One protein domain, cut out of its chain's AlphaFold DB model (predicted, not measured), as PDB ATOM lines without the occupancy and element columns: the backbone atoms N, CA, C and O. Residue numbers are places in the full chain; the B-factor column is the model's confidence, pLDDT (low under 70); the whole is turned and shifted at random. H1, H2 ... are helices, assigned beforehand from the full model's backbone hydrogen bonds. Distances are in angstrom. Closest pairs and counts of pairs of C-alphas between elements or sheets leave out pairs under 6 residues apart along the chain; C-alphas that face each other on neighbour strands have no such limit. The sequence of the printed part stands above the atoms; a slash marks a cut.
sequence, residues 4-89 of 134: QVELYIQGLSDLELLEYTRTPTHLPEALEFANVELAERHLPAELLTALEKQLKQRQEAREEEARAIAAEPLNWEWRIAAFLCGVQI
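What this domain is: This is residues 4 to 89 of the 134 residues of an uncharacterized protein of Phycisphaerae bacterium SG8_4 (UniProt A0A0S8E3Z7). What does the model look like? A long helix, H4, makes the base of a wide, open U: a small head of three short helices, H1, H2 and H3, packs on it at residues 51 to 55, and past its other end H5 turns off as a lone arm that stands almost wholly free. What is it made of? The printed part has 86 residues with five named helices in the order H1, H2, H3, H4, H5 and no named strand, and its class is all helix. How spread out is it? It is extended, with a radius of gyration of the C-alphas of 19.6 A and spans of 57 by 28 by 19 A.

Where its parts are: Where does the first helix begin? H1 holds residues 4 to 10, 10.0 A from first to last C-alpha, and C-alpha 4 is at (-19.389, 56.015, 12.869). Which helices follow? H2 holds residues 14 to 22 over 12.6 A, and H3 holds residues 28 to 40 over 18.6 A. Where is the longest helix, and what comes after it? H4 holds residues 45 to 71 over 38.6 A, with C-alpha 45 at (0.728, 65.222, -6.608). H5 holds residues 76 to 87 over 16.7 A, with C-alpha 87 at (-29.399, 17.640, -11.495).

How they stand to each other: How does H1 stand to its neighbours? H1 and H3 touch, the closest C-alphas being those of Ile 9 and Ala 34 at 6.3 A, and they run the same way at a shallow tilt of 29 degrees. H1 and H2 are close but not clearly touching, with the C-alphas of Ile 9 and Leu 17 closest at 7.0 A. What does H2 touch? H2 and H3 form a helical hairpin, opposite ways at 37 degrees, only just a steep tilt, with the C-alphas of Thr 21 and Leu 31 closest at 5.8 A. H4 touches H2 with residues 51 to 55 alone, the C-alphas of Leu 15 and Leu 51 coming closest at 6.0 A, the same way at a steep tilt of 67 degrees, only just short of about perpendicular. Which helices stay apart? H5 is apart from H1, H2, H3 and H4, and H4 is apart from H1 and H3. Are the helix backbones complete? Each O i to N i+4 pair is within hydrogen-bond range in H1, H3, H4 and H5, and 4 of 5 are in H2.

The domain as a whole: How large is it? The two C-alphas farthest apart are those of His 42 and Val 87, at 58.4 A. Is there a cut or a long link? The printed part has no cut, and the four links between the helices are tight. Where is confidence low? The mean pLDDT of the printed part is 85.2, and residues 87 to 89 are under 70.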
ATOM      1  N   GLN A   4     -20.314  57.139  12.959       86.12
ATOM      2  CA  GLN A   4     -19.389  56.015  12.869       86.12
ATOM      3  C   GLN A   4     -18.639  55.970  11.529       86.12
ATOM      4  O   GLN A   4     -17.457  55.647  11.523       86.12
ATOM      5  N   VAL A   5     -19.290  56.320  10.417       86.19
ATOM      6  CA  VAL A   5     -18.679  56.324   9.077       86.19
ATOM      7  C   VAL A   5     -17.643  57.439   8.959       86.19
ATOM      8  O   VAL A   5     -16.552  57.207   8.455       86.19
ATOM      9  N   GLU A   6     -17.951  58.623   9.483       88.44
ATOM     10  CA  GLU A   6     -17.020  59.759   9.515       88.44
ATOM     11  C   GLU A   6     -15.772  59.422  10.342       88.44
ATOM     12  O   GLU A   6     -14.651  59.563   9.858       88.44
ATOM     13  N   LEU A   7     -15.960  58.888  11.556       90.69
ATOM     14  CA  LEU A   7     -14.856  58.461  12.425       90.69
ATOM     15  C   LEU A   7     -14.008  57.356  11.788       90.69
ATOM     16  O   LEU A   7     -12.790  57.334  11.954       90.69
ATOM     17  N   TYR A   8     -14.647  56.442  11.059       91.19
ATOM     18  CA  TYR A   8     -13.946  55.411  10.308       91.19
ATOM     19  C   TYR A   8     -13.076  56.025   9.206       91.19
ATOM     20  O   TYR A   8     -11.891  55.719   9.144       91.19
ATOM     21  N   ILE A   9     -13.638  56.919   8.382       90.50
ATOM     22  CA  ILE A   9     -12.927  57.563   7.266       90.50
ATOM     23  C   ILE A   9     -11.752  58.413   7.769       90.50
ATOM     24  O   ILE A   9     -10.661  58.337   7.206       90.50
ATOM     25  N   GLN A  10     -11.931  59.146   8.868       91.06
ATOM     26  CA  GLN A  10     -10.855  59.914   9.507       91.06
ATOM     27  C   GLN A  10      -9.704  59.023   9.994       91.06
ATOM     28  O   GLN A  10      -8.544  59.430   9.965       91.06
ATOM     29  N   GLY A  11     -10.011  57.797  10.422       91.31
ATOM     30  CA  GLY A  11      -9.018  56.821  10.870       91.31
ATOM     31  C   GLY A  11      -8.244  56.124   9.747       91.31
ATOM     32  O   GLY A  11      -7.288  55.410  10.046       91.31
ATOM     33  N   LEU A  12      -8.633  56.301   8.479       92.31
ATOM     34  CA  LEU A  12      -7.976  55.644   7.349       92.31
ATOM     35  C   LEU A  12      -6.598  56.241   7.069       92.31
ATOM     36  O   LEU A  12      -6.404  57.460   7.105       92.31
ATOM     37  N   SER A  13      -5.651  55.379   6.704       92.00
ATOM     38  CA  SER A  13      -4.390  55.821   6.105       92.00
ATOM     39  C   SER A  13      -4.622  56.421   4.714       92.00
ATOM     40  O   SER A  13      -5.621  56.129   4.062       92.00
ATOM     41  N   ASP A  14      -3.689  57.234   4.217       91.00
ATOM     42  CA  ASP A  14      -3.836  57.898   2.909       91.00
ATOM     43  C   ASP A  14      -4.033  56.909   1.756       91.00
ATOM     44  O   ASP A  14      -4.784  57.169   0.818       91.00
ATOM     45  N   LEU A  15      -3.389  55.742   1.846       89.19
ATOM     46  CA  LEU A  15      -3.547  54.673   0.868       89.19
ATOM     47  C   LEU A  15      -4.951  54.062   0.923       89.19
ATOM     48  O   LEU A  15      -5.563  53.849  -0.119       89.19
ATOM     49  N   GLU A  16      -5.461  53.789   2.123       90.00
ATOM     50  CA  GLU A  16      -6.796  53.212   2.318       90.00
ATOM     51  C   GLU A  16      -7.899  54.209   1.969       90.00
ATOM     52  O   GLU A  16      -8.912  53.819   1.401       90.00
ATOM     53  N   LEU A  17      -7.696  55.497   2.246       91.56
ATOM     54  CA  LEU A  17      -8.612  56.565   1.858       91.56
ATOM     55  C   LEU A  17      -8.686  56.700   0.329       91.56
ATOM     56  O   LEU A  17      -9.767  56.839  -0.249       91.56
ATOM     57  N   LEU A  18      -7.541  56.592  -0.352       90.62
ATOM     58  CA  LEU A  18      -7.477  56.606  -1.814       90.62
ATOM     59  C   LEU A  18      -8.072  55.325  -2.429       90.62
ATOM     60  O   LEU A  18      -8.695  55.382  -3.487       90.62
ATOM     61  N   GLU A  19      -7.942  54.175  -1.762       90.31
ATOM     62  CA  GLU A  19      -8.648  52.941  -2.136       90.31
ATOM     63  C   GLU A  19     -10.168  53.110  -1.976       90.31
ATOM     64  O   GLU A  19     -10.919  52.827  -2.911       90.31
ATOM     65  N   TYR A  20     -10.607  53.657  -0.838       90.31
ATOM     66  CA  TYR A  20     -12.013  53.861  -0.476       90.31
ATOM     67  C   TYR A  20     -12.759  54.772  -1.457       90.31
ATOM     68  O   TYR A  20     -13.915  54.528  -1.789       90.31
ATOM     69  N   THR A  21     -12.105  55.819  -1.959       90.25
ATOM     70  CA  THR A  21     -12.701  56.734  -2.953       90.25
ATOM     71  C   THR A  21     -12.848  56.110  -4.344       90.25
ATOM     72  O   THR A  21     -13.649  56.585  -5.150       90.25
ATOM     73  N   ARG A  22     -12.105  55.038  -4.649       86.62
ATOM     74  CA  ARG A  22     -12.123  54.361  -5.959       86.62
ATOM     75  C   ARG A  22     -13.084  53.182  -6.028       86.62
ATOM     76  O   ARG A  22     -13.464  52.776  -7.128       86.62
ATOM     77  N   THR A  23     -13.464  52.611  -4.894       84.44
ATOM     78  CA  THR A  23     -14.375  51.471  -4.829       84.44
ATOM     79  C   THR A  23     -15.834  51.927  -4.981       84.44
ATOM     80  O   THR A  23     -16.356  52.657  -4.138       84.44
ATOM     81  N   PRO A  24     -16.564  51.465  -6.017       76.44
ATOM     82  CA  PRO A  24     -17.935  51.911  -6.289       76.44
ATOM     83  C   PRO A  24     -18.984  51.285  -5.350       76.44
ATOM     84  O   PRO A  24     -20.183  51.429  -5.566       76.44
ATOM     85  N   THR A  25     -18.551  50.540  -4.335       84.81
ATOM     86  CA  THR A  25     -19.410  49.788  -3.411       84.81
ATOM     87  C   THR A  25     -19.906  50.612  -2.225       84.81
ATOM     88  O   THR A  25     -20.733  50.124  -1.458       84.81
ATOM     89  N   HIS A  26     -19.388  51.827  -2.034       85.44
ATOM     90  CA  HIS A  26     -19.686  52.650  -0.863       85.44
ATOM     91  C   HIS A  26     -20.886  53.576  -1.070       85.44
ATOM     92  O   HIS A  26     -21.287  53.883  -2.193       85.44
ATOM     93  N   LEU A  27     -21.468  54.016   0.048       87.44
ATOM     94  CA  LEU A  27     -22.556  54.989   0.050       87.44
ATOM     95  C   LEU A  27     -22.071  56.320  -0.554       87.44
ATOM     96  O   LEU A  27     -20.962  56.752  -0.234       87.44
ATOM     97  N   PRO A  28     -22.899  57.008  -1.360       86.56
ATOM     98  CA  PRO A  28     -22.498  58.251  -2.018       86.56
ATOM     99  C   PRO A  28     -22.107  59.346  -1.014       86.56
ATOM    100  O   PRO A  28     -21.085  59.994  -1.202       86.56
ATOM    101  N   GLU A  29     -22.832  59.474   0.104       87.25
ATOM    102  CA  GLU A  29     -22.494  60.426   1.178       87.25
ATOM    103  C   GLU A  29     -21.096  60.156   1.767       87.25
ATOM    104  O   GLU A  29     -20.340  61.078   2.061       87.25
ATOM    105  N   ALA A  30     -20.725  58.880   1.924       89.44
ATOM    106  CA  ALA A  30     -19.429  58.478   2.468       89.44
ATOM    107  C   ALA A  30     -18.279  58.767   1.497       89.44
ATOM    108  O   ALA A  30     -17.190  59.147   1.922       89.44
ATOM    109  N   LEU A  31     -18.533  58.632   0.194       90.31
ATOM    110  CA  LEU A  31     -17.576  59.003  -0.845       90.31
ATOM    111  C   LEU A  31     -17.350  60.516  -0.887       90.31
ATOM    112  O   LEU A  31     -16.210  60.953  -1.021       90.31
ATOM    113  N   GLU A  32     -18.406  61.319  -0.742       90.44
ATOM    114  CA  GLU A  32     -18.283  62.778  -0.656       90.44
ATOM    115  C   GLU A  32     -17.407  63.190   0.530       90.44
ATOM    116  O   GLU A  32     -16.457  63.951   0.349       90.44
ATOM    117  N   PHE A  33     -17.651  62.618   1.713       91.25
ATOM    118  CA  PHE A  33     -16.834  62.888   2.895       91.25
ATOM    119  C   PHE A  33     -15.375  62.440   2.715       91.25
ATOM    120  O   PHE A  33     -14.461  63.202   3.009       91.25
ATOM    121  N   ALA A  34     -15.135  61.246   2.166       90.31
ATOM    122  CA  ALA A  34     -13.780  60.761   1.903       90.31
ATOM    123  C   ALA A  34     -13.010  61.640   0.900       90.31
ATOM    124  O   ALA A  34     -11.810  61.850   1.063       90.31
ATOM    125  N   ASN A  35     -13.689  62.189  -0.112       89.38
ATOM    126  CA  ASN A  35     -13.078  63.125  -1.058       89.38
ATOM    127  C   ASN A  35     -12.710  64.460  -0.396       89.38
ATOM    128  O   ASN A  35     -11.660  65.023  -0.706       89.38
ATOM    129  N   VAL A  36     -13.556  64.954   0.512       90.50
ATOM    130  CA  VAL A  36     -13.262  66.155   1.309       90.50
ATOM    131  C   VAL A  36     -12.063  65.904   2.222       90.50
ATOM    132  O   VAL A  36     -11.100  66.660   2.168       90.50
ATOM    133  N   GLU A  37     -12.063  64.801   2.968       90.25
ATOM    134  CA  GLU A  37     -10.963  64.402   3.855       90.25
ATOM    135  C   GLU A  37      -9.630  64.266   3.090       90.25
ATOM    136  O   GLU A  37      -8.585  64.733   3.540       90.25
ATOM    137  N   LEU A  38      -9.647  63.682   1.887       88.75
ATOM    138  CA  LEU A  38      -8.450  63.546   1.051       88.75
ATOM    139  C   LEU A  38      -7.937  64.915   0.572       88.75
ATOM    140  O   LEU A  38      -6.725  65.145   0.539       88.75
ATOM    141  N   ALA A  39      -8.845  65.837   0.243       87.69
ATOM    142  CA  ALA A  39      -8.493  67.205  -0.126       87.69
ATOM    143  C   ALA A  39      -7.906  67.997   1.058       87.69
ATOM    144  O   ALA A  39      -6.949  68.749   0.860       87.69
ATOM    145  N   GLU A  40      -8.425  67.798   2.273       90.69
ATOM    146  CA  GLU A  40      -7.923  68.430   3.504       90.69
ATOM    147  C   GLU A  40      -6.509  67.968   3.878       90.69
ATOM    148  O   GLU A  40      -5.714  68.747   4.405       90.69
ATOM    149  N   ARG A  41      -6.143  66.727   3.541       87.19
ATOM    150  CA  ARG A  41      -4.790  66.191   3.779       87.19
ATOM    151  C   ARG A  41      -3.715  66.793   2.869       87.19
ATOM    152  O   ARG A  41      -2.534  66.538   3.093       87.19
ATOM    153  N   HIS A  42      -4.097  67.595   1.867       83.19
ATOM    154  CA  HIS A  42      -3.195  68.353   0.989       83.19
ATOM    155  C   HIS A  42      -1.999  67.541   0.456       83.19
ATOM    156  O   HIS A  42      -0.860  68.018   0.414       83.19
ATOM    157  N   LEU A  43      -2.250  66.297   0.040       83.31
ATOM    158  CA  LEU A  43      -1.195  65.410  -0.442       83.31
ATOM    159  C   LEU A  43      -0.568  65.974  -1.733       83.31
ATOM    160  O   LEU A  43      -1.295  66.339  -2.664       83.31
ATOM    161  N   PRO A  44       0.773  66.035  -1.839       87.38
ATOM    162  CA  PRO A  44       1.425  66.490  -3.057       87.38
ATOM    163  C   PRO A  44       1.156  65.508  -4.202       87.38
ATOM    164  O   PRO A  44       1.092  64.293  -4.000       87.38
ATOM    165  N   ALA A  45       1.050  66.025  -5.427       85.12
ATOM    166  CA  ALA A  45       0.728  65.222  -6.608       85.12
ATOM    167  C   ALA A  45       1.694  64.039  -6.811       85.12
ATOM    168  O   ALA A  45       1.275  62.945  -7.182       85.12
ATOM    169  N   GLU A  46       2.979  64.224  -6.505       87.12
ATOM    170  CA  GLU A  46       3.982  63.156  -6.569       87.12
ATOM    171  C   GLU A  46       3.650  61.995  -5.623       87.12
ATOM    172  O   GLU A  46       3.706  60.831  -6.027       87.12
ATOM    173  N   LEU A  47       3.224  62.297  -4.395       86.94
ATOM    174  CA  LEU A  47       2.835  61.287  -3.415       86.94
ATOM    175  C   LEU A  47       1.556  60.564  -3.842       86.94
ATOM    176  O   LEU A  47       1.504  59.340  -3.759       86.94
ATOM    177  N   LEU A  48       0.570  61.288  -4.383       85.94
ATOM    178  CA  LEU A  48      -0.635  60.674  -4.948       85.94
ATOM    179  C   LEU A  48      -0.274  59.672  -6.049       85.94
ATOM    180  O   LEU A  48      -0.721  58.530  -6.008       85.94
ATOM    181  N   THR A  49       0.617  60.033  -6.978       88.12
ATOM    182  CA  THR A  49       1.044  59.097  -8.035       88.12
ATOM    183  C   THR A  49       1.779  57.870  -7.485       88.12
ATOM    184  O   THR A  49       1.666  56.780  -8.050       88.12
ATOM    185  N   ALA A  50       2.525  58.015  -6.386       90.31
ATOM    186  CA  ALA A  50       3.202  56.900  -5.730       90.31
ATOM    187  C   ALA A  50       2.202  55.955  -5.041       90.31
ATOM    188  O   ALA A  50       2.278  54.739  -5.237       90.31
ATOM    189  N   LEU A  51       1.228  56.508  -4.314       89.12
ATOM    190  CA  LEU A  51       0.143  55.752  -3.682       89.12
ATOM    191  C   LEU A  51      -0.716  55.028  -4.726       89.12
ATOM    192  O   LEU A  51      -1.050  53.856  -4.562       89.12
ATOM    193  N   GLU A  52      -1.000  55.674  -5.855       88.94
ATOM    194  CA  GLU A  52      -1.720  55.051  -6.965       88.94
ATOM    195  C   GLU A  52      -0.968  53.867  -7.575       88.94
ATOM    196  O   GLU A  52      -1.585  52.858  -7.923       88.94
ATOM    197  N   LYS A  53       0.359  53.969  -7.714       90.81
ATOM    198  CA  LYS A  53       1.189  52.847  -8.175       90.81
ATOM    199  C   LYS A  53       1.137  51.687  -7.184       90.81
ATOM    200  O   LYS A  53       0.975  50.549  -7.614       90.81
ATOM    201  N   GLN A  54       1.215  51.972  -5.883       90.75
ATOM    202  CA  GLN A  54       1.066  50.947  -4.846       90.75
ATOM    203  C   GLN A  54      -0.305  50.266  -4.892       90.75
ATOM    204  O   GLN A  54      -0.377  49.042  -4.776       90.75
ATOM    205  N   LEU A  55      -1.386  51.023  -5.100       90.31
ATOM    206  CA  LEU A  55      -2.721  50.440  -5.230       90.31
ATOM    207  C   LEU A  55      -2.841  49.535  -6.450       90.31
ATOM    208  O   LEU A  55      -3.370  48.436  -6.328       90.31
ATOM    209  N   LYS A  56      -2.311  49.951  -7.607       88.94
ATOM    210  CA  LYS A  56      -2.313  49.106  -8.811       88.94
ATOM    211  C   LYS A  56      -1.584  47.787  -8.577       88.94
ATOM    212  O   LYS A  56      -2.138  46.739  -8.876       88.94
ATOM    213  N   GLN A  57      -0.404  47.833  -7.961       90.56
ATOM    214  CA  GLN A  57       0.356  46.625  -7.623       90.56
ATOM    215  C   GLN A  57      -0.416  45.697  -6.675       90.56
ATOM    216  O   GLN A  57      -0.427  44.486  -6.867       90.56
ATOM    217  N   ARG A  58      -1.100  46.251  -5.663       88.56
ATOM    218  CA  ARG A  58      -1.960  45.453  -4.772       88.56
ATOM    219  C   ARG A  58      -3.146  44.840  -5.507       88.56
ATOM    220  O   ARG A  58      -3.509  43.705  -5.217       88.56
ATOM    221  N   GLN A  59      -3.756  45.582  -6.425       87.31
ATOM    222  CA  GLN A  59      -4.876  45.095  -7.223       87.31
ATOM    223  C   GLN A  59      -4.437  43.932  -8.117       87.31
ATOM    224  O   GLN A  59      -5.091  42.896  -8.121       87.31
ATOM    225  N   GLU A  60      -3.301  44.080  -8.801       89.25
ATOM    226  CA  GLU A  60      -2.697  43.036  -9.632       89.25
ATOM    227  C   GLU A  60      -2.388  41.780  -8.807       89.25
ATOM    228  O   GLU A  60      -2.803  40.690  -9.192       89.25
ATOM    229  N   ALA A  61      -1.778  41.927  -7.627       88.06
ATOM    230  CA  ALA A  61      -1.511  40.799  -6.732       88.06
ATOM    231  C   ALA A  61      -2.798  40.080  -6.286       88.06
ATOM    232  O   ALA A  61      -2.878  38.856  -6.345       88.06
ATOM    233  N   ARG A  62      -3.845  40.828  -5.904       86.25
ATOM    234  CA  ARG A  62      -5.151  40.246  -5.540       86.25
ATOM    235  C   ARG A  62      -5.813  39.539  -6.722       86.25
ATOM    236  O   ARG A  62      -6.453  38.506  -6.539       86.25
ATOM    237  N   GLU A  63      -5.694  40.083  -7.929       86.69
ATOM    238  CA  GLU A  63      -6.199  39.430  -9.137       86.69
ATOM    239  C   GLU A  63      -5.432  38.146  -9.452       86.69
ATOM    240  O   GLU A  63      -6.046  37.156  -9.838       86.69
ATOM    241  N   GLU A  64      -4.111  38.140  -9.288       86.56
ATOM    242  CA  GLU A  64      -3.283  36.948  -9.458       86.56
ATOM    243  C   GLU A  64      -3.633  35.867  -8.433       86.56
ATOM    244  O   GLU A  64      -3.812  34.713  -8.815       86.56
ATOM    245  N   GLU A  65      -3.831  36.235  -7.167       83.75
ATOM    246  CA  GLU A  65      -4.319  35.328  -6.122       83.75
ATOM    247  C   GLU A  65      -5.711  34.782  -6.456       83.75
ATOM    248  O   GLU A  65      -5.940  33.574  -6.399       83.75
ATOM    249  N   ALA A  66      -6.641  35.643  -6.876       80.94
ATOM    250  CA  ALA A  66      -7.976  35.220  -7.282       80.94
ATOM    251  C   ALA A  66      -7.933  34.281  -8.497       80.94
ATOM    252  O   ALA A  66      -8.684  33.308  -8.554       80.94
ATOM    253  N   ARG A  67      -7.035  34.535  -9.458       79.62
ATOM    254  CA  ARG A  67      -6.799  33.652 -10.609       79.62
ATOM    255  C   ARG A  67      -6.172  32.333 -10.181       79.62
ATOM    256  O   ARG A  67      -6.564  31.306 -10.721       79.62
ATOM    257  N   ALA A  68      -5.247  32.343  -9.223       78.44
ATOM    258  CA  ALA A  68      -4.645  31.134  -8.680       78.44
ATOM    259  C   ALA A  68      -5.706  30.260  -7.996       78.44
ATOM    260  O   ALA A  68      -5.841  29.094  -8.351       78.44
ATOM    261  N   ILE A  69      -6.538  30.846  -7.130       77.25
ATOM    262  CA  ILE A  69      -7.661  30.158  -6.474       77.25
ATOM    263  C   ILE A  69      -8.678  29.652  -7.508       77.25
ATOM    264  O   ILE A  69      -9.166  28.532  -7.404       77.25
ATOM    265  N   ALA A  70      -8.993  30.444  -8.535       70.75
ATOM    266  CA  ALA A  70      -9.910  30.025  -9.597       70.75
ATOM    267  C   ALA A  70      -9.329  28.920 -10.499       70.75
ATOM    268  O   ALA A  70     -10.087  28.155 -11.097       70.75
ATOM    269  N   ALA A  71      -8.002  28.848 -10.621       72.88
ATOM    270  CA  ALA A  71      -7.299  27.805 -11.358       72.88
ATOM    271  C   ALA A  71      -7.121  26.520 -10.537       72.88
ATOM    272  O   ALA A  71      -6.836  25.469 -11.121       72.88
ATOM    273  N   GLU A  72      -7.306  26.565  -9.212       73.19
ATOM    274  CA  GLU A  72      -7.308  25.358  -8.395       73.19
ATOM    275  C   GLU A  72      -8.489  24.456  -8.786       73.19
ATOM    276  O   GLU A  72      -9.643  24.898  -8.854       73.19
ATOM    277  N   PRO A  73      -8.237  23.165  -9.068       72.94
ATOM    278  CA  PRO A  73      -9.316  22.244  -9.365       72.94
ATOM    279  C   PRO A  73     -10.233  22.143  -8.145       72.94
ATOM    280  O   PRO A  73      -9.772  21.860  -7.040       72.94
ATOM    281  N   LEU A  74     -11.543  22.328  -8.360       73.62
ATOM    282  CA  LEU A  74     -12.552  22.160  -7.312       73.62
ATOM    283  C   LEU A  74     -12.297  20.864  -6.528       73.62
ATOM    284  O   LEU A  74     -12.195  19.782  -7.119       73.62
ATOM    285  N   ASN A  75     -12.267  20.972  -5.199       77.75
ATOM    286  CA  ASN A  75     -12.211  19.811  -4.317       77.75
ATOM    287  C   ASN A  75     -13.389  18.857  -4.617       77.75
ATOM    288  O   ASN A  75     -14.460  19.289  -5.056       77.75
ATOM    289  N   TRP A  76     -13.201  17.553  -4.403       80.06
ATOM    290  CA  TRP A  76     -14.160  16.508  -4.783       80.06
ATOM    291  C   TRP A  76     -15.569  16.756  -4.208       80.06
ATOM    292  O   TRP A  76     -16.560  16.536  -4.904       80.06
ATOM    293  N   GLU A  77     -15.656  17.315  -2.999       84.25
ATOM    294  CA  GLU A  77     -16.904  17.711  -2.330       84.25
ATOM    295  C   GLU A  77     -17.681  18.770  -3.127       84.25
ATOM    296  O   GLU A  77     -18.876  18.615  -3.388       84.25
ATOM    297  N   TRP A  78     -16.993  19.811  -3.607       84.56
ATOM    298  CA  TRP A  78     -17.595  20.873  -4.417       84.56
ATOM    299  C   TRP A  78     -17.996  20.383  -5.809       84.56
ATOM    300  O   TRP A  78     -19.005  20.833  -6.353       84.56
ATOM    301  N   ARG A  79     -17.265  19.414  -6.376       82.12
ATOM    302  CA  ARG A  79     -17.646  18.771  -7.647       82.12
ATOM    303  C   ARG A  79     -18.953  17.990  -7.501       82.12
ATOM    304  O   ARG A  79     -19.802  18.063  -8.389       82.12
ATOM    305  N   ILE A  80     -19.139  17.285  -6.383       83.88
ATOM    306  CA  ILE A  80     -20.389  16.572  -6.078       83.88
ATOM    307  C   ILE A  80     -21.530  17.561  -5.831       83.88
ATOM    308  O   ILE A  80     -22.609  17.387  -6.396       83.88
ATOM    309  N   ALA A  81     -21.297  18.619  -5.051       84.38
ATOM    310  CA  ALA A  81     -22.303  19.648  -4.800       84.38
ATOM    311  C   ALA A  81     -22.782  20.310  -6.106       84.38
ATOM    312  O   ALA A  81     -23.985  20.384  -6.357       84.38
ATOM    313  N   ALA A  82     -21.855  20.697  -6.990       81.62
ATOM    314  CA  ALA A  82     -22.183  21.266  -8.297       81.62
ATOM    315  C   ALA A  82     -22.967  20.283  -9.187       81.62
ATOM    316  O   ALA A  82     -23.931  20.678  -9.848       81.62
ATOM    317  N   PHE A  83     -22.598  18.996  -9.178       81.88
ATOM    318  CA  PHE A  83     -23.326  17.950  -9.896       81.88
ATOM    319  C   PHE A  83     -24.772  17.816  -9.393       81.88
ATOM    320  O   PHE A  83     -25.704  17.826 -10.197       81.88
ATOM    321  N   LEU A  84     -24.983  17.763  -8.076       83.50
ATOM    322  CA  LEU A  84     -26.318  17.647  -7.480       83.50
ATOM    323  C   LEU A  84     -27.184  18.896  -7.730       83.50
ATOM    324  O   LEU A  84     -28.358  18.755  -8.075       83.50
ATOM    325  N   CYS A  85     -26.610  20.102  -7.650       79.94
ATOM    326  CA  CYS A  85     -27.310  21.343  -8.001       79.94
ATOM    327  C   CYS A  85     -27.724  21.382  -9.481       79.94
ATOM    328  O   CYS A  85     -28.835  21.804  -9.800       79.94
ATOM    329  N   GLY A  86     -26.874  20.902 -10.395       73.94
ATOM    330  CA  GLY A  86     -27.208  20.811 -11.821       73.94
ATOM    331  C   GLY A  86     -28.302  19.781 -12.134       73.94
ATOM    332  O   GLY A  86     -29.098  19.978 -13.054       73.94
ATOM    333  N   VAL A  87     -28.382  18.700 -11.354       69.12
ATOM    334  CA  VAL A  87     -29.399  17.640 -11.495       69.12
ATOM    335  C   VAL A  87     -30.791  18.105 -11.040       69.12
ATOM    336  O   VAL A  87     -31.797  17.610 -11.550       69.12
ATOM    337  N   GLN A  88     -30.876  19.091 -10.143       58.59
ATOM    338  CA  GLN A  88     -32.141  19.601  -9.600       58.59
ATOM    339  C   GLN A  88     -32.880  20.613 -10.486       58.59
ATOM    340  O   GLN A  88     -33.956  21.054 -10.093       58.59
ATOM    341  N   ILE A  89     -32.388  20.969 -11.679       59.66
ATOM    342  CA  ILE A  89     -33.159  21.799 -12.619       59.66
ATOM    343  C   ILE A  89     -34.146  20.884 -13.366       59.66
ATOM    344  O   ILE A  89     -33.735  20.190 -14.306       59.66
TER     345      ILE A  89